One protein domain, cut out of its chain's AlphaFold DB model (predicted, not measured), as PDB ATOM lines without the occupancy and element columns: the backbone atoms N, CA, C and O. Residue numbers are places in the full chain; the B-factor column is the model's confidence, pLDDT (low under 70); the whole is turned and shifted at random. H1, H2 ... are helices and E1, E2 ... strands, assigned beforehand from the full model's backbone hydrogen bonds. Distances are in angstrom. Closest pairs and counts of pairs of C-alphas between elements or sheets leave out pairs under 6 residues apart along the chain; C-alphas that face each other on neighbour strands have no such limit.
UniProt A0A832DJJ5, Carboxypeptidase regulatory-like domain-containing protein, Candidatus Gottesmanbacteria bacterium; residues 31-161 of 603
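AT A GLANCE: This is residues 31 to 161 of the 603 residues of the protein "Carboxypeptidase regulatory-like domain-containing protein" of Candidatus Gottesmanbacteria bacterium (UniProt A0A832DJJ5). One long sheet of seven strands is folded back on itself into two leaves, E4 E3 E7 facing E2 E6 E5, with the bending strand E1 as the hinge. Two short helices, H1 and H2, pack over the E4 and E3 end of the sheet, and in the tail after E7 residues 152 to 159 stick out from the body. The printed part has 131 residues, with E1 E2 E3 E4 H1 H2 E5 E6 E7 along the chain; the sheet's order is E4 E3 E7 E1 E2 E6 E5, antiparallel throughout, and the class is mixed, helices and strands. It is compact, with a radius of gyration of the C-alphas of 16.0 A, and elongated in outline, spanning 52 by 31 by 22 A.

IN THESE COORDINATES: E1, residues 31 to 42, is 30.2 A long; it begins at C-alpha 31 (43.838, 13.101, -37.795) and bends by 60 degrees at residue 39. E7, residues 138 to 146, measures 25.5 A and ends at C-alpha 146 (47.834, 16.529, -40.620). E3, residues 62 to 71, measures 28.4 A, and E4 is residues 74 to 78. E2 is residues 45 to 50, E6 residues 126 to 131 and E5 residues 105 to 110. H1 is residues 82 to 89; H2, residues 93 to 102, begins at C-alpha 93 (41.347, 1.106, -22.818).

HOW THE PARTS SIT: The sheet is strongly twisted. E1 pairs with E7 over residues 31 to 35, where N 34 and O 142 are 2.9 A apart, and with E2 over residues 36 to 42, where N 39 and O 47 are 2.8 A apart. Within hydrogen-bond range are also N 66 of E3 and O 141 of E7 at 2.8 A, N 69 of E3 and O 76 of E4 at 2.8 A, N 48 of E2 and O 126 of E6 at 2.7 A, and N 129 of E6 and O 108 of E5 at 2.8 A. E1 and E2, E3 and E4, and E5 and E6 are hairpins. E4 and E5 are the edge strands, and they are apart. Residues 62 to 63 of E3 also pair, antiparallel, with residues 115 to 116. H1 and H2 are on the same face of the sheet. H1 has a height over the sheet of 8.5 A and is only just over E3, with 3 of its C-alphas there; it runs across the strands, at 78 degrees to E3 on the local plane. H2, at a height over the sheet of 7.7 A, is only just over E4, also with 3 C-alphas, and runs across the strands at 70 degrees to E4 on the local plane; their closest C-alphas, Lys 76 and Asp 94, are 5.2 A apart. The helices are close but not clearly touching, at a steep tilt of 55 degrees, opposite ways; their closest C-alphas, Ser 82 and Leu 95, are 7.1 A apart. In H1 and H2 every O i to N i+4 pair is within hydrogen-bond range.

THE WHOLE: The two C-alphas farthest apart, Val 43 and Gln 154, are 53.6 A from each other. The printed part has no cut. The links E2 to E3, with 11 residues, and E5 to E6, with 15, are long. Without residues 152 to 159, which stand free, the body spans 45 by 36 by 22 A. The mean pLDDT of the printed part is 82.8; it is under 70 at residue 43, residues 134 to 136 and residues 147 to 161.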
ATOM      1  N   LEU A  31      43.737  14.452 -37.225       79.88
ATOM      2  CA  LEU A  31      43.838  13.101 -37.795       79.88
ATOM      3  C   LEU A  31      42.978  12.939 -39.057       79.88
ATOM      4  O   LEU A  31      41.775  13.171 -39.027       79.88
ATOM      5  N   ASN A  32      43.550  12.469 -40.161       81.12
ATOM      6  CA  ASN A  32      42.813  12.090 -41.368       81.12
ATOM      7  C   ASN A  32      42.662  10.574 -41.445       81.12
ATOM      8  O   ASN A  32      43.658   9.862 -41.580       81.12
ATOM      9  N   TRP A  33      41.414  10.119 -41.357       84.25
ATOM     10  CA  TRP A  33      41.022   8.718 -41.263       84.25
ATOM     11  C   TRP A  33      40.438   8.238 -42.587       84.25
ATOM     12  O   TRP A  33      39.532   8.857 -43.144       84.25
ATOM     13  N   GLN A  34      40.911   7.091 -43.059       84.81
ATOM     14  CA  GLN A  34      40.486   6.492 -44.320       84.81
ATOM     15  C   GLN A  34      40.281   4.993 -44.124       84.81
ATOM     16  O   GLN A  34      41.165   4.320 -43.596       84.81
ATOM     17  N   CYS A  35      39.144   4.451 -44.565       86.12
ATOM     18  CA  CYS A  35      38.959   2.999 -44.575       86.12
ATOM     19  C   CYS A  35      39.950   2.354 -45.560       86.12
ATOM     20  O   CYS A  35      40.212   2.889 -46.643       86.12
ATOM     21  N   LEU A  36      40.502   1.205 -45.181       88.81
ATOM     22  CA  LEU A  36      41.405   0.421 -46.016       88.81
ATOM     23  C   LEU A  36      40.666  -0.769 -46.627       88.81
ATOM     24  O   LEU A  36      39.741  -1.331 -46.041       88.81
ATOM     25  N   GLU A  37      41.090  -1.158 -47.822       88.00
ATOM     26  CA  GLU A  37      40.741  -2.457 -48.381       88.00
ATOM     27  C   GLU A  37      41.578  -3.525 -47.683       88.00
ATOM     28  O   GLU A  37      42.777  -3.337 -47.480       88.00
ATOM     29  N   SER A  38      40.947  -4.632 -47.304       87.81
ATOM     30  CA  SER A  38      41.595  -5.753 -46.635       87.81
ATOM     31  C   SER A  38      41.371  -7.031 -47.439       87.81
ATOM     32  O   SER A  38      40.265  -7.335 -47.885       87.81
ATOM     33  N   LYS A  39      42.439  -7.804 -47.627       84.69
ATOM     34  CA  LYS A  39      42.408  -9.103 -48.302       84.69
ATOM     35  C   LYS A  39      43.145 -10.135 -47.463       84.69
ATOM     36  O   LYS A  39      44.308  -9.938 -47.129       84.69
ATOM     37  N   LYS A  40      42.508 -11.263 -47.154       78.06
ATOM     38  CA  LYS A  40      43.172 -12.380 -46.463       78.06
ATOM     39  C   LYS A  40      44.327 -12.907 -47.315       78.06
ATOM     40  O   LYS A  40      44.141 -13.143 -48.508       78.06
ATOM     41  N   THR A  41      45.494 -13.110 -46.709       79.19
ATOM     42  CA  THR A  41      46.678 -13.637 -47.420       79.19
ATOM     43  C   THR A  41      47.366 -14.804 -46.726       79.19
ATOM     44  O   THR A  41      47.963 -15.624 -47.413       79.19
ATOM     45  N   ALA A  42      47.244 -14.927 -45.405       73.88
ATOM     46  CA  ALA A  42      47.705 -16.088 -44.646       73.88
ATOM     47  C   ALA A  42      46.917 -16.204 -43.331       73.88
ATOM     48  O   ALA A  42      45.974 -15.447 -43.106       73.88
ATOM     49  N   VAL A  43      47.305 -17.140 -42.465       60.34
ATOM     50  CA  VAL A  43      46.773 -17.324 -41.104       60.34
ATOM     51  C   VAL A  43      46.897 -16.028 -40.303       60.34
ATOM     52  O   VAL A  43      47.981 -15.455 -40.245       60.34
ATOM     53  N   HIS A  44      45.788 -15.531 -39.744       72.38
ATOM     54  CA  HIS A  44      45.720 -14.259 -39.010       72.38
ATOM     55  C   HIS A  44      46.185 -13.021 -39.787       72.38
ATOM     56  O   HIS A  44      46.266 -11.939 -39.223       72.38
ATOM     57  N   THR A  45      46.434 -13.156 -41.095       82.81
ATOM     58  CA  THR A  45      47.155 -12.165 -41.889       82.81
ATOM     59  C   THR A  45      46.284 -11.557 -42.983       82.81
ATOM     60  O   THR A  45      45.865 -12.227 -43.939       82.81
ATOM     61  N   ALA A  46      46.082 -10.251 -42.886       88.81
ATOM     62  CA  ALA A  46      45.482  -9.409 -43.902       88.81
ATOM     63  C   ALA A  46      46.559  -8.657 -44.686       88.81
ATOM     64  O   ALA A  46      47.545  -8.187 -44.130       88.81
ATOM     65  N   THR A  47      46.333  -8.484 -45.977       93.44
ATOM     66  CA  THR A  47      46.998  -7.468 -46.779       93.44
ATOM     67  C   THR A  47      46.069  -6.271 -46.904       93.44
ATOM     68  O   THR A  47      44.903  -6.433 -47.262       93.44
ATOM     69  N   LEU A  48      46.584  -5.088 -46.590       94.50
ATOM     70  CA  LEU A  48      45.850  -3.836 -46.520       94.50
ATOM     71  C   LEU A  48      46.342  -2.875 -47.600       94.50
ATOM     72  O   LEU A  48      47.550  -2.694 -47.778       94.50
ATOM     73  N   THR A  49      45.409  -2.236 -48.297       93.25
ATOM     74  CA  THR A  49      45.697  -1.232 -49.329       93.25
ATOM     75  C   THR A  49      44.745  -0.046 -49.225       93.25
ATOM     76  O   THR A  49      43.615  -0.167 -48.749       93.25
ATOM     77  N   ALA A  50      45.183   1.130 -49.683       88.88
ATOM     78  CA  ALA A  50      44.269   2.252 -49.872       88.88
ATOM     79  C   ALA A  50      43.295   1.942 -51.018       88.88
ATOM     80  O   ALA A  50      43.710   1.468 -52.079       88.88
ATOM     81  N   LYS A  51      42.011   2.257 -50.827       82.31
ATOM     82  CA  LYS A  51      41.021   2.191 -51.907       82.31
ATOM     83  C   LYS A  51      41.344   3.209 -52.995       82.31
ATOM     84  O   LYS A  51      42.055   4.185 -52.762       82.31
ATOM     85  N   LYS A  52      40.796   3.002 -54.197       79.06
ATOM     86  CA  LYS A  52      41.130   3.792 -55.396       79.06
ATOM     87  C   LYS A  52      41.044   5.310 -55.175       79.06
ATOM     88  O   LYS A  52      41.884   6.032 -55.712       79.06
ATOM     89  N   ASN A  53      40.066   5.760 -54.390       76.69
ATOM     90  CA  ASN A  53      39.788   7.174 -54.135       76.69
ATOM     91  C   ASN A  53      40.339   7.683 -52.791       76.69
ATOM     92  O   ASN A  53      40.228   8.875 -52.516       76.69
ATOM     93  N   ASN A  54      40.927   6.813 -51.964       80.19
ATOM     94  CA  ASN A  54      41.383   7.180 -50.626       80.19
ATOM     95  C   ASN A  54      42.830   7.663 -50.690       80.19
ATOM     96  O   ASN A  54      43.706   6.969 -51.210       80.19
ATOM     97  N   GLN A  55      43.070   8.861 -50.158       84.38
ATOM     98  CA  GLN A  55      44.383   9.498 -50.139       84.38
ATOM     99  C   GLN A  55      44.671  10.122 -48.766       84.38
ATOM    100  O   GLN A  55      43.780  10.574 -48.044       84.38
ATOM    101  N   PHE A  56      45.953  10.167 -48.427       85.75
ATOM    102  CA  PHE A  56      46.558  10.705 -47.219       85.75
ATOM    103  C   PHE A  56      47.470  11.874 -47.600       85.75
ATOM    104  O   PHE A  56      48.682  11.681 -47.731       85.75
ATOM    105  N   PRO A  57      46.902  13.066 -47.854       75.88
ATOM    106  CA  PRO A  57      47.679  14.253 -48.169       75.88
ATOM    107  C   PRO A  57      48.298  14.883 -46.903       75.88
ATOM    108  O   PRO A  57      47.678  14.847 -45.838       75.88
ATOM    109  N   PRO A  58      49.469  15.537 -47.026       83.62
ATOM    110  CA  PRO A  58      50.320  15.571 -48.220       83.62
ATOM    111  C   PRO A  58      51.007  14.213 -48.492       83.62
ATOM    112  O   PRO A  58      51.007  13.339 -47.628       83.62
ATOM    113  N   PRO A  59      51.601  13.994 -49.674       84.12
ATOM    114  CA  PRO A  59      52.423  12.807 -49.919       84.12
ATOM    115  C   PRO A  59      53.555  12.638 -48.891       84.12
ATOM    116  O   PRO A  59      53.999  13.623 -48.300       84.12
ATOM    117  N   ALA A  60      54.046  11.408 -48.698       89.25
ATOM    118  CA  ALA A  60      55.071  11.068 -47.698       89.25
ATOM    119  C   ALA A  60      54.675  11.370 -46.236       89.25
ATOM    120  O   ALA A  60      55.534  11.545 -45.363       89.25
ATOM    121  N   THR A  61      53.375  11.389 -45.947       91.81
ATOM    122  CA  THR A  61      52.849  11.564 -44.587       91.81
ATOM    123  C   THR A  61      52.889  10.251 -43.816       91.81
ATOM    124  O   THR A  61      52.694   9.182 -44.389       91.81
ATOM    125  N   ASP A  62      53.138  10.328 -42.509       94.94
ATOM    126  CA  ASP A  62      53.030   9.174 -41.615       94.94
ATOM    127  C   ASP A  62      51.571   8.731 -41.477       94.94
ATOM    128  O   ASP A  62      50.706   9.516 -41.084       94.94
ATOM    129  N   VAL A  63      51.314   7.461 -41.782       95.25
ATOM    130  CA  VAL A  63      50.014   6.804 -41.676       95.25
ATOM    131  C   VAL A  63      50.113   5.657 -40.675       95.25
ATOM    132  O   VAL A  63      50.907   4.729 -40.818       95.25
ATOM    133  N   TYR A  64      49.275   5.714 -39.652       96.00
ATOM    134  CA  TYR A  64      49.087   4.671 -38.656       96.00
ATOM    135  C   TYR A  64      47.944   3.765 -39.092       96.00
ATOM    136  O   TYR A  64      46.923   4.247 -39.576       96.00
ATOM    137  N   ILE A  65      48.100   2.461 -38.918       95.94
ATOM    138  CA  ILE A  65      47.043   1.499 -39.215       95.94
ATOM    139  C   ILE A  65      46.314   1.180 -37.914       95.94
ATOM    140  O   ILE A  65      46.935   0.876 -36.896       95.94
ATOM    141  N   ILE A  66      44.992   1.295 -37.951       94.12
ATOM    142  CA  ILE A  66      44.102   1.079 -36.818       94.12
ATOM    143  C   ILE A  66      43.136  -0.035 -37.183       94.12
ATOM    144  O   ILE A  66      42.428   0.035 -38.186       94.12
ATOM    145  N   GLU A  67      43.108  -1.058 -36.346       93.06
ATOM    146  CA  GLU A  67      42.194  -2.180 -36.419       93.06
ATOM    147  C   GLU A  67      41.039  -1.938 -35.445       93.06
ATOM    148  O   GLU A  67      41.245  -1.797 -34.241       93.06
ATOM    149  N   CYS A  68      39.819  -1.868 -35.970       90.25
ATOM    150  CA  CYS A  68      38.591  -1.814 -35.191       90.25
ATOM    151  C   CYS A  68      37.907  -3.177 -35.222       90.25
ATOM    152  O   CYS A  68      37.550  -3.686 -36.287       90.25
ATOM    153  N   ILE A  69      37.725  -3.742 -34.038       87.38
ATOM    154  CA  ILE A  69      37.140  -5.054 -33.809       87.38
ATOM    155  C   ILE A  69      35.710  -4.851 -33.319       87.38
ATOM    156  O   ILE A  69      35.490  -4.162 -32.318       87.38
ATOM    157  N   ALA A  70      34.748  -5.441 -34.024       81.44
ATOM    158  CA  ALA A  70      33.349  -5.415 -33.622       81.44
ATOM    159  C   ALA A  70      33.160  -6.289 -32.368       81.44
ATOM    160  O   ALA A  70      33.651  -7.418 -32.304       81.44
ATOM    161  N   THR A  71      32.491  -5.756 -31.344       84.19
ATOM    162  CA  THR A  71      32.256  -6.463 -30.073       84.19
ATOM    163  C   THR A  71      30.801  -6.341 -29.632       84.19
ATOM    164  O   THR A  71      30.031  -5.549 -30.176       84.19
ATOM    165  N   ASP A  72      30.444  -7.058 -28.566       76.94
ATOM    166  CA  ASP A  72      29.133  -6.960 -27.909       76.94
ATOM    167  C   ASP A  72      28.862  -5.588 -27.257       76.94
ATOM    168  O   ASP A  72      27.753  -5.309 -26.805       76.94
ATOM    169  N   SER A  73      29.880  -4.726 -27.207       80.94
ATOM    170  CA  SER A  73      29.835  -3.362 -26.671       80.94
ATOM    171  C   SER A  73      30.091  -2.291 -27.743       80.94
ATOM    172  O   SER A  73      30.485  -1.167 -27.419       80.94
ATOM    173  N   GLY A  74      29.900  -2.651 -29.017       78.44
ATOM    174  CA  GLY A  74      30.276  -1.846 -30.178       78.44
ATOM    175  C   GLY A  74      31.755  -1.997 -30.539       78.44
ATOM    176  O   GLY A  74      32.448  -2.886 -30.041       78.44
ATOM    177  N   ASP A  75      32.253  -1.135 -31.415       84.06
ATOM    178  CA  ASP A  75      33.626  -1.237 -31.908       84.06
ATOM    179  C   ASP A  75      34.675  -0.855 -30.867       84.06
ATOM    180  O   ASP A  75      34.493   0.076 -30.073       84.06
ATOM    181  N   LYS A  76      35.800  -1.569 -30.914       89.88
ATOM    182  CA  LYS A  76      37.013  -1.276 -30.147       89.88
ATOM    183  C   LYS A  76      38.176  -1.147 -31.106       89.88
ATOM    184  O   LYS A  76      38.421  -2.070 -31.878       89.88
ATOM    185  N   CYS A  77      38.864  -0.014 -31.077       91.81
ATOM    186  CA  CYS A  77      39.889   0.312 -32.063       91.81
ATOM    187  C   CYS A  77      41.277   0.371 -31.422       91.81
ATOM    188  O   CYS A  77      41.451   0.943 -30.350       91.81
ATOM    189  N   THR A  78      42.276  -0.209 -32.084       95.00
ATOM    190  CA  THR A  78      43.660  -0.244 -31.599       95.00
ATOM    191  C   THR A  78      44.659  -0.305 -32.755       95.00
ATOM    192  O   THR A  78      44.364  -0.808 -33.833       95.00
ATOM    193  N   THR A  79      45.866   0.200 -32.528       95.75
ATOM    194  CA  THR A  79      47.052  -0.035 -33.366       95.75
ATOM    195  C   THR A  79      47.814  -1.297 -32.951       95.75
ATOM    196  O   THR A  79      48.887  -1.576 -33.473       95.75
ATOM    197  N   GLY A  80      47.332  -2.013 -31.932       94.62
ATOM    198  CA  GLY A  80      48.018  -3.115 -31.261       94.62
ATOM    199  C   GLY A  80      49.211  -2.699 -30.394       94.62
ATOM    200  O   GLY A  80      49.732  -3.521 -29.635       94.62
ATOM    201  N   VAL A  81      49.608  -1.421 -30.424       95.56
ATOM    202  CA  VAL A  81      50.737  -0.877 -29.663       95.56
ATOM    203  C   VAL A  81      50.246   0.192 -28.692       95.56
ATOM    204  O   VAL A  81      49.861   1.288 -29.082       95.56
ATOM    205  N   SER A  82      50.346  -0.095 -27.392       93.94
ATOM    206  CA  SER A  82      49.833   0.773 -26.319       93.94
ATOM    207  C   SER A  82      50.359   2.214 -26.376       93.94
ATOM    208  O   SER A  82      49.613   3.145 -26.095       93.94
ATOM    209  N   ALA A  83      51.635   2.415 -26.717       93.50
ATOM    210  CA  ALA A  83      52.216   3.756 -26.813       93.50
ATOM    211  C   ALA A  83      51.629   4.551 -27.989       93.50
ATOM    212  O   ALA A  83      51.365   5.745 -27.861       93.50
ATOM    213  N   THR A  84      51.385   3.880 -29.115       93.25
ATOM    214  CA  THR A  84      50.767   4.487 -30.296       93.25
ATOM    215  C   THR A  84      49.280   4.754 -30.056       93.25
ATOM    216  O   THR A  84      48.796   5.817 -30.432       93.25
ATOM    217  N   ASP A  85      48.570   3.869 -29.351       92.62
ATOM    218  CA  ASP A  85      47.175   4.093 -28.940       92.62
ATOM    219  C   ASP A  85      47.043   5.299 -28.004       92.62
ATOM    220  O   ASP A  85      46.198   6.166 -28.215       92.62
ATOM    221  N   GLU A  86      47.927   5.430 -27.014       90.31
ATOM    222  CA  GLU A  86      47.964   6.614 -26.152       90.31
ATOM    223  C   GLU A  86      48.293   7.883 -26.964       90.31
ATOM    224  O   GLU A  86      47.686   8.946 -26.795       90.31
ATOM    225  N   PHE A  87      49.208   7.770 -27.928       89.00
ATOM    226  CA  PHE A  87      49.560   8.866 -28.820       89.00
ATOM    227  C   PHE A  87      48.425   9.276 -29.775       89.00
ATOM    228  O   PHE A  87      48.263  10.471 -30.026       89.00
ATOM    229  N   LEU A  88      47.599   8.358 -30.271       86.94
ATOM    230  CA  LEU A  88      46.518   8.678 -31.214       86.94
ATOM    231  C   LEU A  88      45.178   8.954 -30.525       86.94
ATOM    232  O   LEU A  88      44.459   9.868 -30.924       86.94
ATOM    233  N   PHE A  89      44.851   8.208 -29.471       85.25
ATOM    234  CA  PHE A  89      43.536   8.208 -28.816       85.25
ATOM    235  C   PHE A  89      43.558   8.764 -27.389       85.25
ATOM    236  O   PHE A  89      42.501   9.045 -26.815       85.25
ATOM    237  N   GLY A  90      44.742   8.911 -26.784       83.94
ATOM    238  CA  GLY A  90      44.890   9.339 -25.382       83.94
ATOM    239  C   GLY A  90      44.304   8.341 -24.388       83.94
ATOM    240  O   GLY A  90      43.886   8.721 -23.294       83.94
ATOM    241  N   ASN A  91      44.132   7.091 -24.817       80.62
ATOM    242  CA  ASN A  91      43.819   5.981 -23.944       80.62
ATOM    243  C   ASN A  91      44.243   4.660 -24.592       80.62
ATOM    244  O   ASN A  91      44.323   4.546 -25.812       80.62
ATOM    245  N   THR A  92      44.426   3.648 -23.752       84.62
ATOM    246  CA  THR A  92      44.749   2.268 -24.140       84.62
ATOM    247  C   THR A  92      43.623   1.304 -23.748       84.62
ATOM    248  O   THR A  92      43.810   0.084 -23.695       84.62
ATOM    249  N   ASN A  93      42.450   1.854 -23.412       85.56
ATOM    250  CA  ASN A  93      41.347   1.106 -22.818       85.56
ATOM    251  C   ASN A  93      40.797   0.067 -23.794       85.56
ATOM    252  O   ASN A  93      40.529  -1.057 -23.378       85.56
ATOM    253  N   ASP A  94      40.691   0.414 -25.077       91.62
ATOM    254  CA  ASP A  94      40.219  -0.506 -26.113       91.62
ATOM    255  C   ASP A  94      41.184  -1.687 -26.297       91.62
ATOM    256  O   ASP A  94      40.747  -2.834 -26.248       91.62
ATOM    257  N   LEU A  95      42.499  -1.447 -26.385       94.44
ATOM    258  CA  LEU A  95      43.501  -2.523 -26.444       94.44
ATOM    259  C   LEU A  95      43.466  -3.413 -25.195       94.44
ATOM    260  O   LEU A  95      43.573  -4.634 -25.287       94.44
ATOM    261  N   THR A  96      43.306  -2.810 -24.017       93.44
ATOM    262  CA  THR A  96      43.244  -3.538 -22.740       93.44
ATOM    263  C   THR A  96      41.988  -4.407 -22.672       93.44
ATOM    264  O   THR A  96      42.056  -5.581 -22.305       93.44
ATOM    265  N   TYR A  97      40.845  -3.856 -23.085       91.81
ATOM    266  CA  TYR A  97      39.581  -4.572 -23.198       91.81
ATOM    267  C   TYR A  97      39.705  -5.754 -24.165       91.81
ATOM    268  O   TYR A  97      39.407  -6.886 -23.784       91.81
ATOM    269  N   LEU A  98      40.229  -5.515 -25.370       92.50
ATOM    270  CA  LEU A  98      40.432  -6.538 -26.395       92.50
ATOM    271  C   LEU A  98      41.370  -7.656 -25.924       92.50
ATOM    272  O   LEU A  98      41.048  -8.831 -26.087       92.50
ATOM    273  N   LYS A  99      42.481  -7.326 -25.259       92.56
ATOM    274  CA  LYS A  99      43.378  -8.325 -24.657       92.56
ATOM    275  C   LYS A  99      42.674  -9.172 -23.600       92.56
ATOM    276  O   LYS A  99      42.789 -10.392 -23.616       92.56
ATOM    277  N   SER A 100      41.935  -8.531 -22.694       91.06
ATOM    278  CA  SER A 100      41.316  -9.208 -21.547       91.06
ATOM    279  C   SER A 100      40.110 -10.079 -21.907       91.06
ATOM    280  O   SER A 100      39.942 -11.147 -21.324       91.06
ATOM    281  N   LYS A 101      39.269  -9.636 -22.848       87.38
ATOM    282  CA  LYS A 101      37.997 -10.296 -23.173       87.38
ATOM    283  C   LYS A 101      38.061 -11.112 -24.459       87.38
ATOM    284  O   LYS A 101      37.348 -12.102 -24.571       87.38
ATOM    285  N   TYR A 102      38.919 -10.711 -25.394       83.69
ATOM    286  CA  TYR A 102      39.006 -11.305 -26.727       83.69
ATOM    287  C   TYR A 102      40.389 -11.886 -27.051       83.69
ATOM    288  O   TYR A 102      40.660 -12.223 -28.200       83.69
ATOM    289  N   SER A 103      41.279 -12.003 -26.056       87.12
ATOM    290  CA  SER A 103      42.642 -12.537 -26.225       87.12
ATOM    291  C   SER A 103      43.401 -11.893 -27.391       87.12
ATOM    292  O   SER A 103      44.121 -12.572 -28.119       87.12
ATOM    293  N   TYR A 104      43.191 -10.591 -27.605       92.06
ATOM    294  CA  TYR A 104      43.760  -9.898 -28.754       92.06
ATOM    295  C   TYR A 104      45.291  -9.847 -28.708       92.06
ATOM    296  O   TYR A 104      45.877  -9.447 -27.698       92.06
ATOM    297  N   GLU A 105      45.936 -10.155 -29.829       91.38
ATOM    298  CA  GLU A 105      47.384 -10.051 -29.992       91.38
ATOM    299  C   GLU A 105      47.731  -9.545 -31.395       91.38
ATOM    300  O   GLU A 105      47.275 -10.102 -32.388       91.38
ATOM    301  N   LEU A 106      48.555  -8.497 -31.480       93.88
ATOM    302  CA  LEU A 106      49.167  -8.070 -32.735       93.88
ATOM    303  C   LEU A 106      50.503  -8.798 -32.889       93.88
ATOM    304  O   LEU A 106      51.439  -8.524 -32.141       93.88
ATOM    305  N   GLU A 107      50.588  -9.713 -33.850       91.62
ATOM    306  CA  GLU A 107      51.777 -10.545 -34.048       91.62
ATOM    307  C   GLU A 107      52.812  -9.864 -34.937       91.62
ATOM    308  O   GLU A 107      54.006  -9.884 -34.645       91.62
ATOM    309  N   ASN A 108      52.361  -9.280 -36.049       92.94
ATOM    310  CA  ASN A 108      53.256  -8.689 -37.035       92.94
ATOM    311  C   ASN A 108      52.566  -7.594 -37.848       92.94
ATOM    312  O   ASN A 108      51.421  -7.745 -38.272       92.94
ATOM    313  N   VAL A 109      53.307  -6.527 -38.136       95.44
ATOM    314  CA  VAL A 109      52.921  -5.490 -39.096       95.44
ATOM    315  C   VAL A 109      54.123  -5.168 -39.964       95.44
ATOM    316  O   VAL A 109      55.189  -4.822 -39.454       95.44
ATOM    317  N   SER A 110      53.954  -5.281 -41.279       95.62
ATOM    318  CA  SER A 110      55.010  -5.017 -42.251       95.62
ATOM    319  C   SER A 110      54.484  -4.176 -43.416       95.62
ATOM    320  O   SER A 110      53.534  -4.604 -44.069       95.62
ATOM    321  N   PRO A 111      55.105  -3.031 -43.745       96.31
ATOM    322  CA  PRO A 111      56.241  -2.430 -43.042       96.31
ATOM    323  C   PRO A 111      55.872  -1.946 -41.621       96.31
ATOM    324  O   PRO A 111      54.688  -1.756 -41.341       96.31
ATOM    325  N   PRO A 112      56.859  -1.747 -40.722       94.94
ATOM    326  CA  PRO A 112      56.611  -1.227 -39.377       94.94
ATOM    327  C   PRO A 112      55.881   0.121 -39.399       94.94
ATOM    328  O   PRO A 112      56.098   0.936 -40.295       94.94
ATOM    329  N   MET A 113      55.036   0.364 -38.396       94.06
ATOM    330  CA  MET A 113      54.282   1.614 -38.280       94.06
ATOM    331  C   MET A 113      55.098   2.758 -37.651       94.06
ATOM    332  O   MET A 113      55.916   2.496 -36.766       94.06
ATOM    333  N   PRO A 114      54.808   4.028 -38.010       96.12
ATOM    334  CA  PRO A 114      53.891   4.440 -39.079       96.12
ATOM    335  C   PRO A 114      54.454   4.139 -40.475       96.12
ATOM    336  O   PRO A 114      55.664   4.155 -40.687       96.12
ATOM    337  N   VAL A 115      53.566   3.900 -41.440       96.12
ATOM    338  CA  VAL A 115      53.943   3.737 -42.850       96.12
ATOM    339  C   VAL A 115      53.892   5.086 -43.560       96.12
ATOM    340  O   VAL A 115      53.012   5.898 -43.288       96.12
ATOM    341  N   LYS A 116      54.814   5.350 -44.487       95.44
ATOM    342  CA  LYS A 116      54.806   6.593 -45.273       95.44
ATOM    343  C   LYS A 116      53.831   6.483 -46.439       95.44
ATOM    344  O   LYS A 116      53.891   5.503 -47.181       95.44
ATOM    345  N   SER A 117      52.975   7.487 -46.636       93.69
ATOM    346  CA  SER A 117      52.164   7.567 -47.848       93.69
ATOM    347  C   SER A 117      53.045   7.760 -49.090       93.69
ATOM    348  O   SER A 117      54.104   8.384 -49.043       93.69
ATOM    349  N   THR A 118      52.639   7.194 -50.216       93.00
ATOM    350  CA  THR A 118      53.296   7.307 -51.517       93.00
ATOM    351  C   THR A 118      53.115   8.708 -52.109       93.00
ATOM    352  O   THR A 118      52.374   9.540 -51.583       93.00
ATOM    353  N   ASN A 119      53.772   8.979 -53.241       89.75
ATOM    354  CA  ASN A 119      53.686  10.272 -53.936       89.75
ATOM    355  C   ASN A 119      52.259  10.631 -54.401       89.75
ATOM    356  O   ASN A 119      51.936  11.808 -54.511       89.75
ATOM    357  N   ASP A 120      51.402   9.635 -54.646       88.25
ATOM    358  CA  ASP A 120      49.972   9.805 -54.947       88.25
ATOM    359  C   ASP A 120      49.084   9.815 -53.686       88.25
ATOM    360  O   ASP A 120      47.860   9.742 -53.783       88.25
ATOM    361  N   GLY A 121      49.690   9.892 -52.497       87.25
ATOM    362  CA  GLY A 121      48.993   9.943 -51.216       87.25
ATOM    363  C   GLY A 121      48.402   8.608 -50.764       87.25
ATOM    364  O   GLY A 121      47.607   8.601 -49.837       87.25
ATOM    365  N   LYS A 122      48.736   7.464 -51.361       92.06
ATOM    366  CA  LYS A 122      48.231   6.154 -50.902       92.06
ATOM    367  C   LYS A 122      49.145   5.548 -49.849       92.06
ATOM    368  O   LYS A 122      50.259   6.007 -49.667       92.06
ATOM    369  N   ILE A 123      48.710   4.506 -49.147       94.12
ATOM    370  CA  ILE A 123      49.650   3.697 -48.358       94.12
ATOM    371  C   ILE A 123      50.299   2.630 -49.244       94.12
ATOM    372  O   ILE A 123      49.639   2.133 -50.165       94.12
ATOM    373  N   PRO A 124      51.555   2.234 -48.968       95.19
ATOM    374  CA  PRO A 124      52.074   0.980 -49.489       95.19
ATOM    375  C   PRO A 124      51.201  -0.179 -49.000       95.19
ATOM    376  O   PRO A 124      50.453  -0.059 -48.030       95.19
ATOM    377  N   THR A 125      51.314  -1.321 -49.666       95.94
ATOM    378  CA  THR A 125      50.689  -2.553 -49.195       95.94
ATOM    379  C   THR A 125      51.217  -2.906 -47.802       95.94
ATOM    380  O   THR A 125      52.425  -3.067 -47.629       95.94
ATOM    381  N   VAL A 126      50.319  -3.027 -46.822       96.56
ATOM    382  CA  VAL A 126      50.663  -3.402 -45.443       96.56
ATOM    383  C   VAL A 126      50.181  -4.816 -45.164       96.56
ATOM    384  O   VAL A 126      49.009  -5.125 -45.338       96.56
ATOM    385  N   THR A 127      51.068  -5.675 -44.693       95.88
ATOM    386  CA  THR A 127      50.719  -6.968 -44.116       95.88
ATOM    387  C   THR A 127      50.442  -6.778 -42.628       95.88
ATOM    388  O   THR A 127      51.310  -6.308 -41.897       95.88
ATOM    389  N   TRP A 128      49.245  -7.141 -42.182       94.19
ATOM    390  CA  TRP A 128      48.780  -7.027 -40.802       94.19
ATOM    391  C   TRP A 128      48.410  -8.401 -40.265       94.19
ATOM    392  O   TRP A 128      47.549  -9.062 -40.841       94.19
ATOM    393  N   THR A 129      49.045  -8.826 -39.177       91.19
ATOM    394  CA  THR A 129      48.816 -10.134 -38.556       91.19
ATOM    395  C   THR A 129      48.328  -9.963 -37.126       91.19
ATOM    396  O   THR A 129      49.106  -9.538 -36.270       91.19
ATOM    397  N   SER A 130      47.063 -10.292 -36.862       90.38
ATOM    398  CA  SER A 130      46.442 -10.170 -35.540       90.38
ATOM    399  C   SER A 130      45.579 -11.382 -35.179       90.38
ATOM    400  O   SER A 130      44.916 -12.003 -36.014       90.38
ATOM    401  N   LYS A 131      45.561 -11.702 -33.887       84.81
ATOM    402  CA  LYS A 131      44.745 -12.752 -33.281       84.81
ATOM    403  C   LYS A 131      43.630 -12.129 -32.461       84.81
ATOM    404  O   LYS A 131      43.860 -11.171 -31.730       84.81
ATOM    405  N   VAL A 132      42.434 -12.701 -32.562       82.19
ATOM    406  CA  VAL A 132      41.273 -12.377 -31.725       82.19
ATOM    407  C   VAL A 132      40.417 -13.634 -31.558       82.19
ATOM    408  O   VAL A 132      40.261 -14.410 -32.503       82.19
ATOM    409  N   VAL A 133      39.895 -13.863 -30.353       71.19
ATOM    410  CA  VAL A 133      39.085 -15.037 -30.004       71.19
ATOM    411  C   VAL A 133      37.823 -14.593 -29.248       71.19
ATOM    412  O   VAL A 133      37.952 -13.968 -28.198       71.19
ATOM    413  N   PRO A 134      36.607 -14.949 -29.709       64.38
ATOM    414  CA  PRO A 134      36.310 -15.581 -30.997       64.38
ATOM    415  C   PRO A 134      36.636 -14.645 -32.173       64.38
ATOM    416  O   PRO A 134      36.808 -13.443 -31.987       64.38
ATOM    417  N   SER A 135      36.729 -15.198 -33.385       61.84
ATOM    418  CA  SER A 135      36.935 -14.401 -34.601       61.84
ATOM    419  C   SER A 135      35.733 -13.477 -34.814       61.84
ATOM    420  O   SER A 135      34.662 -13.950 -35.184       61.84
ATOM    421  N   THR A 136      35.906 -12.179 -34.596       67.56
ATOM    422  CA  THR A 136      34.872 -11.153 -34.804       67.56
ATOM    423  C   THR A 136      35.122 -10.375 -36.098       67.56
ATOM    424  O   THR A 136      36.100 -10.607 -36.810       67.56
ATOM    425  N   GLY A 137      34.210  -9.472 -36.468       71.50
ATOM    426  CA  GLY A 137      34.421  -8.582 -37.609       71.50
ATOM    427  C   GLY A 137      35.621  -7.648 -37.395       71.50
ATOM    428  O   GLY A 137      35.655  -6.894 -36.424       71.50
ATOM    429  N   HIS A 138      36.577  -7.668 -38.326       83.25
ATOM    430  CA  HIS A 138      37.718  -6.747 -38.363       83.25
ATOM    431  C   HIS A 138      37.471  -5.643 -39.392       83.25
ATOM    432  O   HIS A 138      37.029  -5.927 -40.505       83.25
ATOM    433  N   ARG A 139      37.809  -4.399 -39.049       85.56
ATOM    434  CA  ARG A 139      37.866  -3.271 -39.986       85.56
ATOM    435  C   ARG A 139      39.169  -2.517 -39.817       85.56
ATOM    436  O   ARG A 139      39.642  -2.341 -38.700       85.56
ATOM    437  N   PHE A 140      39.727  -2.051 -40.925       90.81
ATOM    438  CA  PHE A 140      41.026  -1.391 -40.936       90.81
ATOM    439  C   PHE A 140      40.892   0.046 -41.418       90.81
ATOM    440  O   PHE A 140      40.269   0.316 -42.447       90.81
ATOM    441  N   PHE A 141      41.521   0.956 -40.686       90.88
ATOM    442  CA  PHE A 141      41.624   2.367 -41.021       90.88
ATOM    443  C   PHE A 141      43.094   2.758 -41.122       90.88
ATOM    444  O   PHE A 141      43.909   2.354 -40.300       90.88
ATOM    445  N   GLY A 142      43.438   3.568 -42.117       92.75
ATOM    446  CA  GLY A 142      44.670   4.340 -42.109       92.75
ATOM    447  C   GLY A 142      44.387   5.703 -41.494       92.75
ATOM    448  O   GLY A 142      43.353   6.309 -41.782       92.75
ATOM    449  N   VAL A 143      45.291   6.183 -40.649       90.81
ATOM    450  CA  VAL A 143      45.159   7.451 -39.939       90.81
ATOM    451  C   VAL A 143      46.444   8.239 -40.063       90.81
ATOM    452  O   VAL A 143      47.484   7.822 -39.572       90.81
ATOM    453  N   SER A 144      46.376   9.388 -40.719       90.56
ATOM    454  CA  SER A 144      47.512  10.302 -40.861       90.56
ATOM    455  C   SER A 144      47.372  11.501 -39.942       90.56
ATOM    456  O   SER A 144      46.258  11.957 -39.704       90.56
ATOM    457  N   ILE A 145      48.492  12.027 -39.444       85.69
ATOM    458  CA  ILE A 145      48.494  13.293 -38.710       85.69
ATOM    459  C   ILE A 145      48.688  14.430 -39.705       85.69
ATOM    460  O   ILE A 145      49.727  14.509 -40.357       85.69
ATOM    461  N   ILE A 146      47.708  15.325 -39.801       73.88
ATOM    462  CA  ILE A 146      47.834  16.529 -40.620       73.88
ATOM    463  C   ILE A 146      48.438  17.630 -39.734       73.88
ATOM    464  O   ILE A 146      47.844  17.988 -38.715       73.88
ATOM    465  N   PRO A 147      49.604  18.203 -40.074       66.88
ATOM    466  CA  PRO A 147      50.116  19.354 -39.337       66.88
ATOM    467  C   PRO A 147      49.082  20.487 -39.361       66.88
ATOM    468  O   PRO A 147      48.394  20.673 -40.365       66.88
ATOM    469  N   GLU A 148      48.924  21.222 -38.255       61.00
ATOM    470  CA  GLU A 148      48.034  22.388 -38.222       61.00
ATOM    471  C   GLU A 148      48.396  23.327 -39.379       61.00
ATOM    472  O   GLU A 148      49.449  23.967 -39.385       61.00
ATOM    473  N   ILE A 149      47.517  23.411 -40.380       52.88
ATOM    474  CA  ILE A 149      47.624  24.456 -41.387       52.88
ATOM    475  C   ILE A 149      47.273  25.732 -40.630       52.88
ATOM    476  O   ILE A 149      46.117  25.930 -40.256       52.88
ATOM    477  N   MET A 150      48.266  26.584 -40.368       46.72
ATOM    478  CA  MET A 150      48.056  27.933 -39.838       46.72
ATOM    479  C   MET A 150      47.353  28.800 -40.899       46.72
ATOM    480  O   MET A 150      47.914  29.757 -41.422       46.72
ATOM    481  N   GLY A 151      46.129  28.434 -41.276       44.66
ATOM    482  CA  GLY A 151      45.269  29.232 -42.130       44.66
ATOM    483  C   GLY A 151      44.829  30.479 -41.373       44.66
ATOM    484  O   GLY A 151      44.518  30.411 -40.181       44.66
ATOM    485  N   ASN A 152      44.829  31.625 -42.057       41.00
ATOM    486  CA  ASN A 152      44.419  32.921 -41.519       41.00
ATOM    487  C   ASN A 152      43.155  32.793 -40.651       41.00
ATOM    488  O   ASN A 152      42.061  32.550 -41.161       41.00
ATOM    489  N   ARG A 153      43.296  33.022 -39.338       43.50
ATOM    490  CA  ARG A 153      42.233  32.982 -38.305       43.50
ATOM    491  C   ARG A 153      41.105  34.012 -38.506       43.50
ATOM    492  O   ARG A 153      40.313  34.255 -37.601       43.50
ATOM    493  N   GLN A 154      41.040  34.652 -39.667       41.47
ATOM    494  CA  GLN A 154      40.239  35.842 -39.910       41.47
ATOM    495  C   GLN A 154      38.745  35.539 -40.106       41.47
ATOM    496  O   GLN A 154      37.927  36.423 -39.877       41.47
ATOM    497  N   TYR A 155      38.371  34.304 -40.463       39.97
ATOM    498  CA  TYR A 155      36.973  33.962 -40.770       39.97
ATOM    499  C   TYR A 155      36.190  33.279 -39.637       39.97
ATOM    500  O   TYR A 155      34.963  33.300 -39.665       39.97
ATOM    501  N   PHE A 156      36.859  32.742 -38.609       42.16
ATOM    502  CA  PHE A 156      36.203  32.148 -37.434       42.16
ATOM    503  C   PHE A 156      37.052  32.368 -36.167       42.16
ATOM    504  O   PHE A 156      37.823  31.481 -35.796       42.16
ATOM    505  N   PRO A 157      36.932  33.514 -35.469       38.47
ATOM    506  CA  PRO A 157      37.776  33.868 -34.315       38.47
ATOM    507  C   PRO A 157      37.591  32.991 -33.051       38.47
ATOM    508  O   PRO A 157      38.006  33.381 -31.964       38.47
ATOM    509  N   GLY A 158      37.019  31.789 -33.173       45.53
ATOM    510  CA  GLY A 158      36.784  30.845 -32.074       45.53
ATOM    511  C   GLY A 158      36.877  29.357 -32.446       45.53
ATOM    512  O   GLY A 158      36.480  28.515 -31.645       45.53
ATOM    513  N   LEU A 159      37.377  28.995 -33.632       41.56
ATOM    514  CA  LEU A 159      37.659  27.592 -33.965       41.56
ATOM    515  C   LEU A 159      39.142  27.291 -33.709       41.56
ATOM    516  O   LEU A 159      40.012  27.781 -34.427       41.56
ATOM    517  N   LYS A 160      39.433  26.476 -32.686       45.41
ATOM    518  CA  LYS A 160      40.715  25.769 -32.588       45.41
ATOM    519  C   LYS A 160      40.556  24.476 -33.380       45.41
ATOM    520  O   LYS A 160      39.913  23.534 -32.928       45.41
ATOM    521  N   LEU A 161      41.037  24.505 -34.618       42.53
ATOM    522  CA  LEU A 161      40.867  23.406 -35.553       42.53
ATOM    523  C   LEU A 161      41.791  22.259 -35.168       42.53
ATOM    524  O   LEU A 161      42.996  22.363 -35.368       42.53
TER     525      LEU A 161